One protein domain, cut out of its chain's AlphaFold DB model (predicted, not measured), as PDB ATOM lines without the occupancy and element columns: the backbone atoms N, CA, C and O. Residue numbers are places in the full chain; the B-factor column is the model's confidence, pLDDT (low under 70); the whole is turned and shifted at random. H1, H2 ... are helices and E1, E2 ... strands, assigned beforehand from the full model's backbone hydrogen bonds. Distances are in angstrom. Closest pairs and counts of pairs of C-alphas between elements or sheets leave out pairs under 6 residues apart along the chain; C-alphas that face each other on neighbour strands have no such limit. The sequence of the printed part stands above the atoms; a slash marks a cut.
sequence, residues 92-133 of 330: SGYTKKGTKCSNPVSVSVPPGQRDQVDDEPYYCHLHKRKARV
ATOM      1  N   SER A  92      18.384  21.605  98.622       88.56
ATOM      2  CA  SER A  92      18.789  20.464  97.787       88.56
ATOM      3  C   SER A  92      19.863  19.574  98.430       88.56
ATOM      4  O   SER A  92      20.178  18.517  97.900       88.56
ATOM      5  N   GLY A  93      20.439  19.988  99.564       84.88
ATOM      6  CA  GLY A  93      21.452  19.212 100.293       84.88
ATOM      7  C   GLY A  93      20.903  17.986 101.034       84.88
ATOM      8  O   GLY A  93      19.707  17.899 101.318       84.88
ATOM      9  N   TYR A  94      21.804  17.078 101.413       85.19
ATOM     10  CA  TYR A  94      21.515  15.884 102.212       85.19
ATOM     11  C   TYR A  94      22.182  15.971 103.590       85.19
ATOM     12  O   TYR A  94      23.277  16.513 103.742       85.19
ATOM     13  N   THR A  95      21.519  15.438 104.616       84.81
ATOM     14  CA  THR A  95      22.093  15.335 105.961       84.81
ATOM     15  C   THR A  95      23.178  14.255 106.006       84.81
ATOM     16  O   THR A  95      23.254  13.393 105.133       84.81
ATOM     17  N   LYS A  96      23.981  14.225 107.081       79.69
ATOM     18  CA  LYS A  96      24.982  13.159 107.301       79.69
ATOM     19  C   LYS A  96      24.378  11.744 107.340       79.69
ATOM     20  O   LYS A  96      25.108  10.779 107.181       79.69
ATOM     21  N   LYS A  97      23.065  11.621 107.572       82.88
ATOM     22  CA  LYS A  97      22.332  10.347 107.575       82.88
ATOM     23  C   LYS A  97      21.765   9.983 106.190       82.88
ATOM     24  O   LYS A  97      20.950   9.077 106.100       82.88
ATOM     25  N   GLY A  98      22.116  10.725 105.136       76.88
ATOM     26  CA  GLY A  98      21.629  10.504 103.769       76.88
ATOM     27  C   GLY A  98      20.196  10.981 103.506       76.88
ATOM     28  O   GLY A  98      19.682  10.802 102.408       76.88
ATOM     29  N   THR A  99      19.525  11.610 104.477       85.44
ATOM     30  CA  THR A  99      18.159  12.127 104.292       85.44
ATOM     31  C   THR A  99      18.167  13.513 103.649       85.44
ATOM     32  O   THR A  99      19.047  14.327 103.929       85.44
ATOM     33  N   LYS A 100      17.180  13.814 102.794       87.44
ATOM     34  CA  LYS A 100      17.059  15.128 102.142       87.44
ATOM     35  C   LYS A 100      16.814  16.234 103.175       87.44
ATOM     36  O   LYS A 100      16.023  16.070 104.101       87.44
ATOM     37  N   CYS A 101      17.487  17.370 103.016       90.81
ATOM     38  CA  CYS A 101      17.329  18.523 103.895       90.81
ATOM     39  C   CYS A 101      15.959  19.187 103.709       90.81
ATOM     40  O   CYS A 101      15.594  19.554 102.598       90.81
ATOM     41  N   SER A 102      15.241  19.435 104.804       94.31
ATOM     42  CA  SER A 102      13.933  20.109 104.802       94.31
ATOM     43  C   SER A 102      14.001  21.627 105.007       94.31
ATOM     44  O   SER A 102      12.975  22.295 104.917       94.31
ATOM     45  N   ASN A 103      15.187  22.195 105.269       94.00
ATOM     46  CA  ASN A 103      15.315  23.633 105.523       94.00
ATOM     47  C   ASN A 103      14.850  24.472 104.315       94.00
ATOM     48  O   ASN A 103      15.341  24.237 103.202       94.00
ATOM     49  N   PRO A 104      13.978  25.475 104.524       93.12
ATOM     50  CA  PRO A 104      13.562  26.393 103.472       93.12
ATOM     51  C   PRO A 104      14.693  27.361 103.094       93.12
ATOM     52  O   PRO A 104      15.502  27.764 103.932       93.12
ATOM     53  N   VAL A 105      14.737  27.742 101.820       92.81
ATOM     54  CA  VAL A 105      15.678  28.700 101.233       92.81
ATOM     55  C   VAL A 105      14.876  29.768 100.497       92.81
ATOM     56  O   VAL A 105      14.069  29.457  99.622       92.81
ATOM     57  N   SER A 106      15.077  31.032 100.860       90.19
ATOM     58  CA  SER A 106      14.452  32.161 100.170       90.19
ATOM     59  C   SER A 106      15.258  32.527  98.928       90.19
ATOM     60  O   SER A 106      16.458  32.778  99.021       90.19
ATOM     61  N   VAL A 107      14.590  32.577  97.778       85.88
ATOM     62  CA  VAL A 107      15.171  32.916  96.478       85.88
ATOM     63  C   VAL A 107      14.454  34.142  95.932       85.88
ATOM     64  O   VAL A 107      13.230  34.157  95.785       85.88
ATOM     65  N   SER A 108      15.223  35.183  95.639       78.69
ATOM     66  CA  SER A 108      14.765  36.334  94.866       78.69
ATOM     67  C   SER A 108      15.013  36.049  93.389       78.69
ATOM     68  O   SER A 108      16.167  36.004  92.966       78.69
ATOM     69  N   VAL A 109      13.949  35.841  92.611       71.88
ATOM     70  CA  VAL A 109      14.061  35.654  91.157       71.88
ATOM     71  C   VAL A 109      13.751  36.987  90.468       71.88
ATOM     72  O   VAL A 109      12.651  37.517  90.669       71.88
ATOM     73  N   PRO A 110      14.677  37.547  89.667       68.00
ATOM     74  CA  PRO A 110      14.412  38.745  88.880       68.00
ATOM     75  C   PRO A 110      13.279  38.531  87.856       68.00
ATOM     76  O   PRO A 110      13.126  37.427  87.316       68.00
ATOM     77  N   PRO A 111      12.482  39.567  87.540       49.56
ATOM     78  CA  PRO A 111      11.496  39.490  86.464       49.56
ATOM     79  C   PRO A 111      12.197  39.216  85.119       49.56
ATOM     80  O   PRO A 111      12.985  40.035  84.663       49.56
ATOM     81  N   GLY A 112      11.934  38.060  84.496       60.06
ATOM     82  CA  GLY A 112      12.506  37.665  83.193       60.06
ATOM     83  C   GLY A 112      13.219  36.307  83.170       60.06
ATOM     84  O   GLY A 112      13.465  35.774  82.095       60.06
ATOM     85  N   GLN A 113      13.489  35.703  84.333       59.12
ATOM     86  CA  GLN A 113      14.294  34.475  84.438       59.12
ATOM     87  C   GLN A 113      13.495  33.231  84.877       59.12
ATOM     88  O   GLN A 113      14.065  32.282  85.407       59.12
ATOM     89  N   ARG A 114      12.166  33.235  84.679       55.66
ATOM     90  CA  ARG A 114      11.240  32.218  85.225       55.66
ATOM     91  C   ARG A 114      11.535  30.786  84.762       55.66
ATOM     92  O   ARG A 114      11.354  29.878  85.565       55.66
ATOM     93  N   ASP A 115      12.065  30.605  83.555       56.00
ATOM     94  CA  ASP A 115      12.313  29.273  82.979       56.00
ATOM     95  C   ASP A 115      13.698  28.683  83.325       56.00
ATOM     96  O   ASP A 115      13.983  27.547  82.965       56.00
ATOM     97  N   GLN A 116      14.576  29.418  84.027       52.62
ATOM     98  CA  GLN A 116      15.886  28.908  84.489       52.62
ATOM     99  C   GLN A 116      15.882  28.448  85.958       52.62
ATOM    100  O   GLN A 116      16.895  27.963  86.455       52.62
ATOM    101  N   VAL A 117      14.772  28.640  86.678       54.12
ATOM    102  CA  VAL A 117      14.724  28.472  88.142       54.12
ATOM    103  C   VAL A 117      14.667  27.003  88.560       54.12
ATOM    104  O   VAL A 117      15.113  26.684  89.660       54.12
ATOM    105  N   ASP A 118      14.136  26.119  87.714       55.25
ATOM    106  CA  ASP A 118      13.855  24.733  88.111       55.25
ATOM    107  C   ASP A 118      15.062  23.783  87.987       55.25
ATOM    108  O   ASP A 118      15.074  22.742  88.642       55.25
ATOM    109  N   ASP A 119      16.120  24.159  87.259       59.25
ATOM    110  CA  ASP A 119      17.313  23.308  87.087       59.25
ATOM    111  C   ASP A 119      18.427  23.564  88.124       59.25
ATOM    112  O   ASP A 119      19.413  22.817  88.195       59.25
ATOM    113  N   GLU A 120      18.296  24.605  88.953       68.44
ATOM    114  CA  GLU A 120      19.360  25.035  89.861       68.44
ATOM    115  C   GLU A 120      19.155  24.577  91.318       68.44
ATOM    116  O   GLU A 120      18.132  24.886  91.933       68.44
ATOM    117  N   PRO A 121      20.123  23.855  91.922       77.25
ATOM    118  CA  PRO A 121      20.010  23.424  93.310       77.25
ATOM    119  C   PRO A 121      20.227  24.589  94.289       77.25
ATOM    120  O   PRO A 121      21.272  25.234  94.304       77.25
ATOM    121  N   TYR A 122      19.262  24.814  95.182       84.38
ATOM    122  CA  TYR A 122      19.363  25.808  96.256       84.38
ATOM    123  C   TYR A 122      19.781  25.155  97.576       84.38
ATOM    124  O   TYR A 122      19.185  24.161  97.987       84.38
ATOM    125  N   TYR A 123      20.757  25.722  98.291       85.81
ATOM    126  CA  TYR A 123      21.253  25.181  99.565       85.81
ATOM    127  C   TYR A 123      20.993  26.134 100.742       85.81
ATOM    128  O   TYR A 123      21.211  27.341 100.645       85.81
ATOM    129  N   CYS A 124      20.568  25.590 101.889       90.56
ATOM    130  CA  CYS A 124      20.450  26.356 103.135       90.56
ATOM    131  C   CYS A 124      21.836  26.745 103.677       90.56
ATOM    132  O   CYS A 124      22.844  26.175 103.275       90.56
ATOM    133  N   HIS A 125      21.911  27.664 104.640       87.81
ATOM    134  CA  HIS A 125      23.187  28.171 105.172       87.81
ATOM    135  C   HIS A 125      24.145  27.081 105.711       87.81
ATOM    136  O   HIS A 125      25.361  27.239 105.611       87.81
ATOM    137  N   LEU A 126      23.621  25.960 106.228       87.62
ATOM    138  CA  LEU A 126      24.427  24.820 106.694       87.62
ATOM    139  C   LEU A 126      24.998  23.999 105.532       87.62
ATOM    140  O   LEU A 126      26.179  23.653 105.536       87.62
ATOM    141  N   HIS A 127      24.170  23.698 104.527       82.69
ATOM    142  CA  HIS A 127      24.605  22.938 103.357       82.69
ATOM    143  C   HIS A 127      25.408  23.792 102.385       82.69
ATOM    144  O   HIS A 127      26.313  23.264 101.766       82.69
ATOM    145  N   LYS A 128      25.198  25.109 102.334       79.25
ATOM    146  CA  LYS A 128      26.017  26.033 101.545       79.25
ATOM    147  C   LYS A 128      27.478  26.004 101.998       79.25
ATOM    148  O   LYS A 128      28.368  26.045 101.165       79.25
ATOM    149  N   ARG A 129      27.748  25.854 103.304       72.00
ATOM    150  CA  ARG A 129      29.122  25.680 103.813       72.00
ATOM    151  C   ARG A 129      29.717  24.301 103.536       72.00
ATOM    152  O   ARG A 129      30.926  24.220 103.415       72.00
ATOM    153  N   LYS A 130      28.911  23.236 103.454       65.44
ATOM    154  CA  LYS A 130      29.405  21.863 103.211       65.44
ATOM    155  C   LYS A 130      29.512  21.501 101.735       65.44
ATOM    156  O   LYS A 130      30.491  20.884 101.353       65.44
ATOM    157  N   ALA A 131      28.556  21.925 100.915       57.56
ATOM    158  CA  ALA A 131      28.612  21.809  99.458       57.56
ATOM    159  C   ALA A 131      29.817  22.572  98.883       57.56
ATOM    160  O   ALA A 131      30.368  22.193  97.859       57.56
ATOM    161  N   ARG A 132      30.293  23.602  99.599       56.72
ATOM    162  CA  ARG A 132      31.576  24.271  99.338       56.72
ATOM    163  C   ARG A 132      32.815  23.386  99.546       56.72
ATOM    164  O   ARG A 132      33.887  23.796  99.123       56.72
ATOM    165  N   VAL A 133      32.696  22.245 100.231       56.22
ATOM    166  CA  VAL A 133      33.821  21.473 100.797       56.22
ATOM    167  C   VAL A 133      33.923  20.060 100.216       56.22
ATOM    168  O   VAL A 133      34.844  19.340 100.573       56.22
TER     169      VAL A 133
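AT A GLANCE: This is residues 92 to 133 of the 330 residues of an uncharacterized protein of Dichomitus squalens (UniProt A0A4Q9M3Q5). There is little regular structure here: a loose, drawn-out loop of chain turns at one end near Lys 97, runs through one short strand, E1, to the far end, where residues 110 to 116 stick out, then folds back to one short helix, H1. The printed part has 42 residues, of which 13 are in named elements, E1 then H1, mixed in class. It is loose, with a radius of gyration of the C-alphas of 12.1 A, and spans 37 by 17 by 17 A.

IN THESE COORDINATES: Residues 92 to 103 hold no named element. E1, residues 104 to 109, is 15.4 A long and begins at C-alpha 104 (13.562, 26.393, 103.472). H1, residues 125 to 131, is 10.1 A long and ends at C-alpha 131 (28.612, 21.809, 99.458).

HOW THE PARTS SIT: E1 pairs with no named strand. E1 and H1 are only just apart, their closest C-alphas 8.5 A from each other. In H1, 2 of 3 O i to N i+4 pairs are within hydrogen-bond range.

THE WHOLE: The two C-alphas farthest apart, those of Lys 97 and Gly 112, are 37.9 A from each other. The link from E1 to H1 is long, with 15 residues. The printed part has no cut. Mean pLDDT of the printed part is 75.4; residues 110 to 120 and 130 to 133 are under 70.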